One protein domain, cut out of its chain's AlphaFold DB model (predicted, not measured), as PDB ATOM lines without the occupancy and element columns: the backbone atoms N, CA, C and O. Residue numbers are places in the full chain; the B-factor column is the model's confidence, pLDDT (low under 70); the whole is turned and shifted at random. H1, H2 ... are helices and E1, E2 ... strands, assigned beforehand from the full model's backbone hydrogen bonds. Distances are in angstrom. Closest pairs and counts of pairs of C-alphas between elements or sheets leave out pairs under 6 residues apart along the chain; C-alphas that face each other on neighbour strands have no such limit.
ATOM      1  N   ARG A   6     142.354 188.070 167.904       82.25
ATOM      2  CA  ARG A   6     141.935 188.416 166.540       82.25
ATOM      3  C   ARG A   6     140.836 189.474 166.516       82.25
ATOM      4  O   ARG A   6     140.900 190.395 165.705       82.25
ATOM      5  N   GLU A   7     139.821 189.346 167.366       83.81
ATOM      6  CA  GLU A   7     138.730 190.321 167.427       83.81
ATOM      7  C   GLU A   7     139.222 191.690 167.890       83.81
ATOM      8  O   GLU A   7     138.822 192.695 167.301       83.81
ATOM      9  N   ALA A   8     140.133 191.738 168.867       83.31
ATOM     10  CA  ALA A   8     140.773 192.982 169.282       83.31
ATOM     11  C   ALA A   8     141.545 193.611 168.113       83.31
ATOM     12  O   ALA A   8     141.319 194.768 167.770       83.31
ATOM     13  N   LEU A   9     142.372 192.837 167.408       86.00
ATOM     14  CA  LEU A   9     143.091 193.320 166.225       86.00
ATOM     15  C   LEU A   9     142.144 193.823 165.124       86.00
ATOM     16  O   LEU A   9     142.372 194.880 164.538       86.00
ATOM     17  N   GLN A  10     141.044 193.118 164.864       87.69
ATOM     18  CA  GLN A  10     140.050 193.528 163.874       87.69
ATOM     19  C   GLN A  10     139.310 194.803 164.297       87.69
ATOM     20  O   GLN A  10     139.000 195.658 163.461       87.69
ATOM     21  N   HIS A  11     139.017 194.941 165.588       86.94
ATOM     22  CA  HIS A  11     138.412 196.133 166.158       86.94
ATOM     23  C   HIS A  11     139.348 197.341 166.023       86.94
ATOM     24  O   HIS A  11     138.912 198.406 165.590       86.94
ATOM     25  N   LEU A  12     140.640 197.158 166.291       87.81
ATOM     26  CA  LEU A  12     141.670 198.179 166.117       87.81
ATOM     27  C   LEU A  12     141.844 198.571 164.649       87.81
ATOM     28  O   LEU A  12     141.854 199.758 164.328       87.81
ATOM     29  N   TYR A  13     141.863 197.603 163.737       88.56
ATOM     30  CA  TYR A  13     141.919 197.890 162.304       88.56
ATOM     31  C   TYR A  13     140.746 198.771 161.856       88.56
ATOM     32  O   TYR A  13     140.917 199.772 161.163       88.56
ATOM     33  N   ARG A  14     139.537 198.477 162.348       88.69
ATOM     34  CA  ARG A  14     138.342 199.298 162.088       88.69
ATOM     35  C   ARG A  14     138.396 200.692 162.711       88.69
ATOM     36  O   ARG A  14     137.727 201.592 162.213       88.69
ATOM     37  N   GLN A  15     139.170 200.875 163.775       87.25
ATOM     38  CA  GLN A  15     139.412 202.177 164.398       87.25
ATOM     39  C   GLN A  15     140.501 202.997 163.686       87.25
ATOM     40  O   GLN A  15     140.746 204.141 164.074       87.25
ATOM     41  N   GLY A  16     141.136 202.447 162.645       88.06
ATOM     42  CA  GLY A  16     142.197 203.111 161.886       88.06
ATOM     43  C   GLY A  16     143.600 202.850 162.430       88.06
ATOM     44  O   GLY A  16     144.484 203.680 162.240       88.06
ATOM     45  N   TYR A  17     143.797 201.743 163.148       89.00
ATOM     46  CA  TYR A  17     145.132 201.246 163.456       89.00
ATOM     47  C   TYR A  17     145.648 200.389 162.304       89.00
ATOM     48  O   TYR A  17     144.904 199.565 161.781       89.00
ATOM     49  N   ASP A  18     146.914 200.557 161.934       90.00
ATOM     50  CA  ASP A  18     147.464 199.932 160.725       90.00
ATOM     51  C   ASP A  18     148.719 199.100 160.994       90.00
ATOM     52  O   ASP A  18     149.048 198.216 160.210       90.00
ATOM     53  N   ILE A  19     149.400 199.317 162.122       90.50
ATOM     54  CA  ILE A  19     150.668 198.652 162.433       90.50
ATOM     55  C   ILE A  19     150.533 197.832 163.706       90.50
ATOM     56  O   ILE A  19     150.135 198.365 164.737       90.50
ATOM     57  N   LEU A  20     150.906 196.559 163.644       90.00
ATOM     58  CA  LEU A  20     151.017 195.641 164.771       90.00
ATOM     59  C   LEU A  20     152.494 195.430 165.118       90.00
ATOM     60  O   LEU A  20     153.279 195.078 164.250       90.00
ATOM     61  N   GLU A  21     152.864 195.600 166.378       88.62
ATOM     62  CA  GLU A  21     154.126 195.158 166.966       88.62
ATOM     63  C   GLU A  21     153.860 193.941 167.845       88.62
ATOM     64  O   GLU A  21     153.284 194.066 168.926       88.62
ATOM     65  N   ASP A  22     154.304 192.782 167.385       85.12
ATOM     66  CA  ASP A  22     154.239 191.515 168.103       85.12
ATOM     67  C   ASP A  22     155.668 191.073 168.436       85.12
ATOM     68  O   ASP A  22     156.524 191.010 167.554       85.12
ATOM     69  N   ASN A  23     155.968 190.851 169.719       80.50
ATOM     70  CA  ASN A  23     157.307 190.445 170.179       80.50
ATOM     71  C   ASN A  23     158.473 191.323 169.657       80.50
ATOM     72  O   ASN A  23     159.593 190.851 169.455       80.50
ATOM     73  N   GLY A  24     158.230 192.622 169.446       81.31
ATOM     74  CA  GLY A  24     159.219 193.571 168.917       81.31
ATOM     75  C   GLY A  24     159.392 193.537 167.393       81.31
ATOM     76  O   GLY A  24     160.215 194.281 166.858       81.31
ATOM     77  N   GLN A  25     158.623 192.712 166.682       84.56
ATOM     78  CA  GLN A  25     158.510 192.755 165.230       84.56
ATOM     79  C   GLN A  25     157.292 193.574 164.829       84.56
ATOM     80  O   GLN A  25     156.182 193.309 165.277       84.56
ATOM     81  N   THR A  26     157.499 194.560 163.959       88.44
ATOM     82  CA  THR A  26     156.424 195.385 163.413       88.44
ATOM     83  C   THR A  26     155.992 194.855 162.053       88.44
ATOM     84  O   THR A  26     156.817 194.572 161.185       88.44
ATOM     85  N   GLN A  27     154.687 194.709 161.870       89.25
ATOM     86  CA  GLN A  27     154.069 194.279 160.625       89.25
ATOM     87  C   GLN A  27     152.738 195.008 160.408       89.25
ATOM     88  O   GLN A  27     152.122 195.467 161.372       89.25
ATOM     89  N   PRO A  28     152.254 195.118 159.161       90.44
ATOM     90  CA  PRO A  28     150.925 195.650 158.905       90.44
ATOM     91  C   PRO A  28     149.864 194.814 159.630       90.44
ATOM     92  O   PRO A  28     149.839 193.586 159.524       90.44
ATOM     93  N   LEU A  29     148.949 195.473 160.335       88.88
ATOM     94  CA  LEU A  29     147.845 194.843 161.055       88.88
ATOM     95  C   LEU A  29     146.971 194.009 160.110       88.88
ATOM     96  O   LEU A  29     146.527 192.919 160.465       88.88
ATOM     97  N   GLN A  30     146.788 194.481 158.873       88.69
ATOM     98  CA  GLN A  30     146.106 193.731 157.817       88.69
ATOM     99  C   GLN A  30     146.790 192.392 157.493       88.69
ATOM    100  O   GLN A  30     146.107 191.411 157.210       88.69
ATOM    101  N   ASP A  31     148.123 192.344 157.548       88.94
ATOM    102  CA  ASP A  31     148.914 191.152 157.237       88.94
ATOM    103  C   ASP A  31     148.798 190.146 158.384       88.94
ATOM    104  O   ASP A  31     148.493 188.977 158.164       88.94
ATOM    105  N   ALA A  32     148.871 190.634 159.628       85.81
ATOM    106  CA  ALA A  32     148.606 189.825 160.815       85.81
ATOM    107  C   ALA A  32     147.204 189.185 160.785       85.81
ATOM    108  O   ALA A  32     147.062 187.979 160.988       85.81
ATOM    109  N   LEU A  33     146.168 189.968 160.463       86.12
ATOM    110  CA  LEU A  33     144.789 189.480 160.337       86.12
ATOM    111  C   LEU A  33     144.614 188.466 159.192       86.12
ATOM    112  O   LEU A  33     143.798 187.542 159.298       86.12
ATOM    113  N   ALA A  34     145.365 188.629 158.099       85.12
ATOM    114  CA  ALA A  34     145.365 187.692 156.983       85.12
ATOM    115  C   ALA A  34     146.007 186.352 157.377       85.12
ATOM    116  O   ALA A  34     145.423 185.302 157.104       85.12
ATOM    117  N   VAL A  35     147.141 186.380 158.087       81.81
ATOM    118  CA  VAL A  35     147.815 185.179 158.613       81.81
ATOM    119  C   VAL A  35     146.908 184.431 159.597       81.81
ATOM    120  O   VAL A  35     146.734 183.219 159.480       81.81
ATOM    121  N   MET A  36     146.234 185.152 160.497       74.06
ATOM    122  CA  MET A  36     145.293 184.573 161.470       74.06
ATOM    123  C   MET A  36     144.006 184.018 160.853       74.06
ATOM    124  O   MET A  36     143.266 183.303 161.517       74.06
ATOM    125  N   SER A  37     143.693 184.339 159.596       66.94
ATOM    126  CA  SER A  37     142.538 183.735 158.920       66.94
ATOM    127  C   SER A  37     142.820 182.310 158.430       66.94
ATOM    128  O   SER A  37     141.870 181.589 158.134       66.94
ATOM    129  N   GLY A  38     144.094 181.912 158.328       56.84
ATOM    130  CA  GLY A  38     144.509 180.575 157.890       56.84
ATOM    131  C   GLY A  38     144.770 179.584 159.025       56.84
ATOM    132  O   GLY A  38     144.765 178.379 158.780       56.84
ATOM    133  N   SER A  39     144.973 180.075 160.246       56.56
ATOM    134  CA  SER A  39     145.194 179.251 161.431       56.56
ATOM    135  C   SER A  39     143.957 179.334 162.319       56.56
ATOM    136  O   SER A  39     143.610 180.417 162.780       56.56
ATOM    137  N   GLU A  40     143.306 178.203 162.594       54.78
ATOM    138  CA  GLU A  40     142.295 178.049 163.659       54.78
ATOM    139  C   GLU A  40     142.939 178.160 165.059       54.78
ATOM    140  O   GLU A  40     142.602 177.424 165.978       54.78
ATOM    141  N   ASP A  41     143.923 179.045 165.210       52.19
ATOM    142  CA  ASP A  41     144.558 179.325 166.485       52.19
ATOM    143  C   ASP A  41     143.666 180.350 167.184       52.19
ATOM    144  O   ASP A  41     143.686 181.553 166.893       52.19
ATOM    145  N   GLU A  42     142.788 179.831 168.041       56.00
ATOM    146  CA  GLU A  42     142.073 180.584 169.063       56.00
ATOM    147  C   GLU A  42     143.123 181.196 169.998       56.00
ATOM    148  O   GLU A  42     143.424 180.673 171.069       56.00
ATOM    149  N   GLY A  43     143.754 182.284 169.545       59.81
ATOM    150  CA  GLY A  43     144.665 183.078 170.357       59.81
ATOM    151  C   GLY A  43     143.998 183.487 171.676       59.81
ATOM    152  O   GLY A  43     142.783 183.352 171.824       59.81
ATOM    153  N   PRO A  44     144.763 184.024 172.635       60.44
ATOM    154  CA  PRO A  44     144.336 184.157 174.025       60.44
ATOM    155  C   PRO A  44     142.920 184.729 174.158       60.44
ATOM    156  O   PRO A  44     142.618 185.804 173.632       60.44
ATOM    157  N   GLU A  45     142.054 183.982 174.855       61.66
ATOM    158  CA  GLU A  45     140.620 184.278 174.980       61.66
ATOM    159  C   GLU A  45     140.349 185.594 175.714       61.66
ATOM    160  O   GLU A  45     139.274 186.174 175.570       61.66
ATOM    161  N   VAL A  46     141.301 186.085 176.513       60.34
ATOM    162  CA  VAL A  46     141.113 187.290 177.320       60.34
ATOM    163  C   VAL A  46     142.172 188.328 176.992       60.34
ATOM    164  O   VAL A  46     143.254 188.342 177.578       60.34
ATOM    165  N   VAL A  47     141.834 189.242 176.083       68.06
ATOM    166  CA  VAL A  47     142.647 190.430 175.813       68.06
ATOM    167  C   VAL A  47     142.042 191.700 176.403       68.06
ATOM    168  O   VAL A  47     140.850 191.975 176.270       68.06
ATOM    169  N   SER A  48     142.883 192.498 177.063       67.81
ATOM    170  CA  SER A  48     142.552 193.867 177.467       67.81
ATOM    171  C   SER A  48     143.235 194.851 176.525       67.81
ATOM    172  O   SER A  48     144.455 194.813 176.369       67.81
ATOM    173  N   GLU A  49     142.432 195.723 175.917       75.75
ATOM    174  CA  GLU A  49     142.876 196.862 175.116       75.75
ATOM    175  C   GLU A  49     142.969 198.101 176.022       75.75
ATOM    176  O   GLU A  49     142.000 198.450 176.704       75.75
ATOM    177  N   TYR A  50     144.109 198.790 176.042       77.94
ATOM    178  CA  TYR A  50     144.188 200.127 176.637       77.94
ATOM    179  C   TYR A  50     145.061 201.066 175.808       77.94
ATOM    180  O   TYR A  50     146.120 200.667 175.314       77.94
ATOM    181  N   GLU A  51     144.615 202.321 175.696       78.69
ATOM    182  CA  GLU A  51     145.303 203.343 174.910       78.69
ATOM    183  C   GLU A  51     146.289 204.071 175.818       78.69
ATOM    184  O   GLU A  51     145.917 204.620 176.859       78.69
ATOM    185  N   ALA A  52     147.558 204.081 175.429       73.19
ATOM    186  CA  ALA A  52     148.585 204.894 176.056       73.19
ATOM    187  C   ALA A  52     149.346 205.643 174.963       73.19
ATOM    188  O   ALA A  52     149.925 205.024 174.077       73.19
ATOM    189  N   ASP A  53     149.331 206.976 175.014       75.94
ATOM    190  CA  ASP A  53     150.068 207.832 174.071       75.94
ATOM    191  C   ASP A  53     149.707 207.594 172.581       75.94
ATOM    192  O   ASP A  53     150.523 207.758 171.678       75.94
ATOM    193  N   GLY A  54     148.460 207.187 172.307       75.25
ATOM    194  CA  GLY A  54     147.995 206.835 170.956       75.25
ATOM    195  C   GLY A  54     148.401 205.432 170.484       75.25
ATOM    196  O   GLY A  54     148.127 205.073 169.338       75.25
ATOM    197  N   VAL A  55     149.011 204.634 171.362       84.19
ATOM    198  CA  VAL A  55     149.339 203.221 171.152       84.19
ATOM    199  C   VAL A  55     148.289 202.363 171.840       84.19
ATOM    200  O   VAL A  55     148.029 202.535 173.031       84.19
ATOM    201  N   GLN A  56     147.706 201.419 171.108       86.88
ATOM    202  CA  GLN A  56     146.820 200.414 171.685       86.88
ATOM    203  C   GLN A  56     147.631 199.207 172.119       86.88
ATOM    204  O   GLN A  56     148.258 198.544 171.301       86.88
ATOM    205  N   VAL A  57     147.640 198.922 173.414       86.69
ATOM    206  CA  VAL A  57     148.366 197.774 173.956       86.69
ATOM    207  C   VAL A  57     147.387 196.640 174.193       86.69
ATOM    208  O   VAL A  57     146.349 196.834 174.826       86.69
ATOM    209  N   ILE A  58     147.744 195.459 173.698       85.69
ATOM    210  CA  ILE A  58     146.988 194.229 173.864       85.69
ATOM    211  C   ILE A  58     147.731 193.341 174.858       85.69
ATOM    212  O   ILE A  58     148.891 192.977 174.651       85.69
ATOM    213  N   THR A  59     147.065 192.990 175.953       83.88
ATOM    214  CA  THR A  59     147.628 192.129 177.004       83.88
ATOM    215  C   THR A  59     146.726 190.941 177.271       83.88
ATOM    216  O   THR A  59     145.516 191.134 177.384       83.88
ATOM    217  N   GLU A  60     147.316 189.763 177.468       82.38
ATOM    218  CA  GLU A  60     146.614 188.620 178.054       82.38
ATOM    219  C   GLU A  60     146.224 188.945 179.501       82.38
ATOM    220  O   GLU A  60     147.007 189.555 180.244       82.38
ATOM    221  N   LEU A  61     145.018 188.551 179.900       78.75
ATOM    222  CA  LEU A  61     144.629 188.513 181.303       78.75
ATOM    223  C   LEU A  61     144.764 187.086 181.838       78.75
ATOM    224  O   LEU A  61     144.394 186.130 181.164       78.75
ATOM    225  N   ASP A  62     145.280 186.957 183.056       78.94
ATOM    226  CA  ASP A  62     145.327 185.679 183.768       78.94
ATOM    227  C   ASP A  62     143.942 185.283 184.334       78.94
ATOM    228  O   ASP A  62     142.985 186.052 184.217       78.94
ATOM    229  N   GLU A  63     143.816 184.115 184.980       76.06
ATOM    230  CA  GLU A  63     142.544 183.597 185.525       76.06
ATOM    231  C   GLU A  63     141.907 184.552 186.552       76.06
ATOM    232  O   GLU A  63     140.689 184.600 186.724       76.06
ATOM    233  N   GLU A  64     142.737 185.362 187.207       80.12
ATOM    234  CA  GLU A  64     142.336 186.391 188.168       80.12
ATOM    235  C   GLU A  64     142.020 187.757 187.515       80.12
ATOM    236  O   GLU A  64     141.674 188.719 188.204       80.12
ATOM    237  N   GLY A  65     142.140 187.880 186.188       73.56
ATOM    238  CA  GLY A  65     141.900 189.119 185.440       73.56
ATOM    239  C   GLY A  65     143.054 190.128 185.488       73.56
ATOM    240  O   GLY A  65     142.902 191.263 185.027       73.56
ATOM    241  N   TYR A  66     144.210 189.748 186.041       77.81
ATOM    242  CA  TYR A  66     145.409 190.587 186.048       77.81
ATOM    243  C   TYR A  66     146.101 190.580 184.686       77.81
ATOM    244  O   TYR A  66     146.221 189.542 184.040       77.81
ATOM    245  N   ARG A  67     146.608 191.746 184.272       78.56
ATOM    246  CA  ARG A  67     147.386 191.891 183.036       78.56
ATOM    247  C   ARG A  67     148.709 191.146 183.166       78.56
ATOM    248  O   ARG A  67     149.519 191.484 184.032       78.56
ATOM    249  N   LYS A  68     148.956 190.199 182.266       74.44
ATOM    250  CA  LYS A  68     150.279 189.602 182.103       74.44
ATOM    251  C   LYS A  68     151.215 190.603 181.436       74.44
ATOM    252  O   LYS A  68     150.873 191.263 180.457       74.44
ATOM    253  N   THR A  69     152.404 190.727 182.014       72.94
ATOM    254  CA  THR A  69     153.528 191.466 181.438       72.94
ATOM    255  C   THR A  69     154.609 190.465 181.038       72.94
ATOM    256  O   THR A  69     154.933 189.612 181.869       72.94
ATOM    257  N   PRO A  70     155.223 190.572 179.849       75.81
ATOM    258  CA  PRO A  70     155.075 191.635 178.845       75.81
ATOM    259  C   PRO A  70     153.722 191.612 178.103       75.81
ATOM    260  O   PRO A  70     153.028 190.601 178.152       75.81
ATOM    261  N   PRO A  71     153.322 192.729 177.455       82.69
ATOM    262  CA  PRO A  71     152.149 192.733 176.584       82.69
ATOM    263  C   PRO A  71     152.316 191.728 175.441       82.69
ATOM    264  O   PRO A  71     153.441 191.460 175.023       82.69
ATOM    265  N   LEU A  72     151.196 191.224 174.920       84.00
ATOM    266  CA  LEU A  72     151.197 190.352 173.744       84.00
ATOM    267  C   LEU A  72     151.634 191.146 172.517       84.00
ATOM    268  O   LEU A  72     152.559 190.760 171.810       84.00
ATOM    269  N   ALA A  73     150.989 192.295 172.313       86.69
ATOM    270  CA  ALA A  73     151.276 193.156 171.187       86.69
ATOM    271  C   ALA A  73     150.918 194.615 171.447       86.69
ATOM    272  O   ALA A  73     150.187 194.964 172.379       86.69
ATOM    273  N   ARG A  74     151.442 195.482 170.588       88.44
ATOM    274  CA  ARG A  74     151.116 196.904 170.532       88.44
ATOM    275  C   ARG A  74     150.656 197.255 169.136       88.44
ATOM    276  O   ARG A  74     151.190 196.747 168.165       88.44
ATOM    277  N   VAL A  75     149.678 198.131 169.025       89.69
ATOM    278  CA  VAL A  75     149.080 198.512 167.754       89.69
ATOM    279  C   VAL A  75     149.121 200.022 167.623       89.69
ATOM    280  O   VAL A  75     148.762 200.754 168.548       89.69
ATOM    281  N   TYR A  76     149.553 200.497 166.463       88.69
ATOM    282  CA  TYR A  76     149.788 201.906 166.182       88.69
ATOM    283  C   TYR A  76     148.932 202.369 165.003       88.69
ATOM    284  O   TYR A  76     148.670 201.612 164.065       88.69
ATOM    285  N   LYS A  77     148.502 203.634 165.052       85.94
ATOM    286  CA  LYS A  77     147.747 204.268 163.958       85.94
ATOM    287  C   LYS A  77     148.589 204.528 162.715       85.94
ATOM    288  O   LYS A  77     148.045 204.555 161.624       85.94
ATOM    289  N   ASP A  78     149.894 204.720 162.879       77.75
ATOM    290  CA  ASP A  78     150.805 205.054 161.785       77.75
ATOM    291  C   ASP A  78     152.242 204.622 162.121       77.75
ATOM    292  O   ASP A  78     152.630 204.620 163.294       77.75
ATOM    293  N   GLU A  79     153.055 204.304 161.108       69.06
ATOM    294  CA  GLU A  79     154.486 203.991 161.275       69.06
ATOM    295  C   GLU A  79     155.281 205.147 161.905       69.06
ATOM    296  O   GLU A  79     156.326 204.922 162.519       69.06
ATOM    297  N   ALA A  80     154.804 206.390 161.800       69.31
ATOM    298  CA  ALA A  80     155.430 207.552 162.421       69.31
ATOM    299  C   ALA A  80     155.540 207.425 163.948       69.31
ATOM    300  O   ALA A  80     156.468 207.988 164.531       69.31
TER     301      ALA A  80
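This is residues 6 to 80 of the 84 residues of an uncharacterized protein of Firmicutes bacterium (UniProt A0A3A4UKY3). A strongly twisted five-stranded antiparallel sheet has two short helices on one face, with H1 lying over the inner strand E5 and running along it, while H2 rises from the sheet near E1 and E2, next to H1. Two long links, residues 36 to 46 and 61 to 72, make wide loops between H2 and E3 and between E4 and E5. The printed part has 75 residues, with two named helices and five named strands in the order H1 E1 E2 H2 E3 E4 E5; the sheet runs E2 E1 E5 E4 E3, and the class is mixed, helices and strands. The whole is compact, with a radius of gyration of the C-alphas of 11.9 A and spans of 34 by 32 by 22 A.

H1, residues 6 to 14, begins at C-alpha 6 (141.935, 188.416, 166.540) and is 12.3 A long. E1, residues 19 to 22, and E2, residues 25 to 28, form a hairpin. H2, residues 29 to 35, follows E2 directly and ends at C-alpha 35 (147.815, 185.179, 158.613), 10.0 A from its first C-alpha. E3, residues 47 to 52, is 15.6 A long and E4, residues 55 to 60, is 16.4 A long. E5, residues 73 to 76, ends at C-alpha 76 (149.788, 201.906, 166.182).

H1 is on the sheet at a height of 8.6 A, over E5, and its line stands at 3 degrees to E5 on the local plane. H1 and H2 touch, closest at the C-alphas of Tyr 13 and Leu 29, 6.8 A apart; they run opposite ways at a steep tilt of 38 degrees, only just steep. H2 is on the same face at a height of 7.7 A, over E2, and only just stands up from the sheet, rising 41 degrees. In both helices every O i to N i+4 pair is within hydrogen-bond range. In the sheet, E2 and E1 have N 20 and O 27 at 2.8 A. E1 and E5 have N 21 and O 74 at 2.7 A. E5 and E4, a hairpin, have N 75 and O 56 at 2.7 A. E4 and E3, also a hairpin, have N 52 and O 55 at 2.9 A. E3, E4 and E5 form a meander, each strand the antiparallel neighbour of the one before. The edge strands E2 and E3 are apart.

The two C-alphas farthest apart, those of Glu 64 and Ala 80, are 35.8 A apart. The printed part has no cut. The links H2 to E3 and E4 to E5 are long, and the other links are tight. The mean pLDDT of the printed part is 79.4, and residues 37 to 48 and 79 to 80 are under 70.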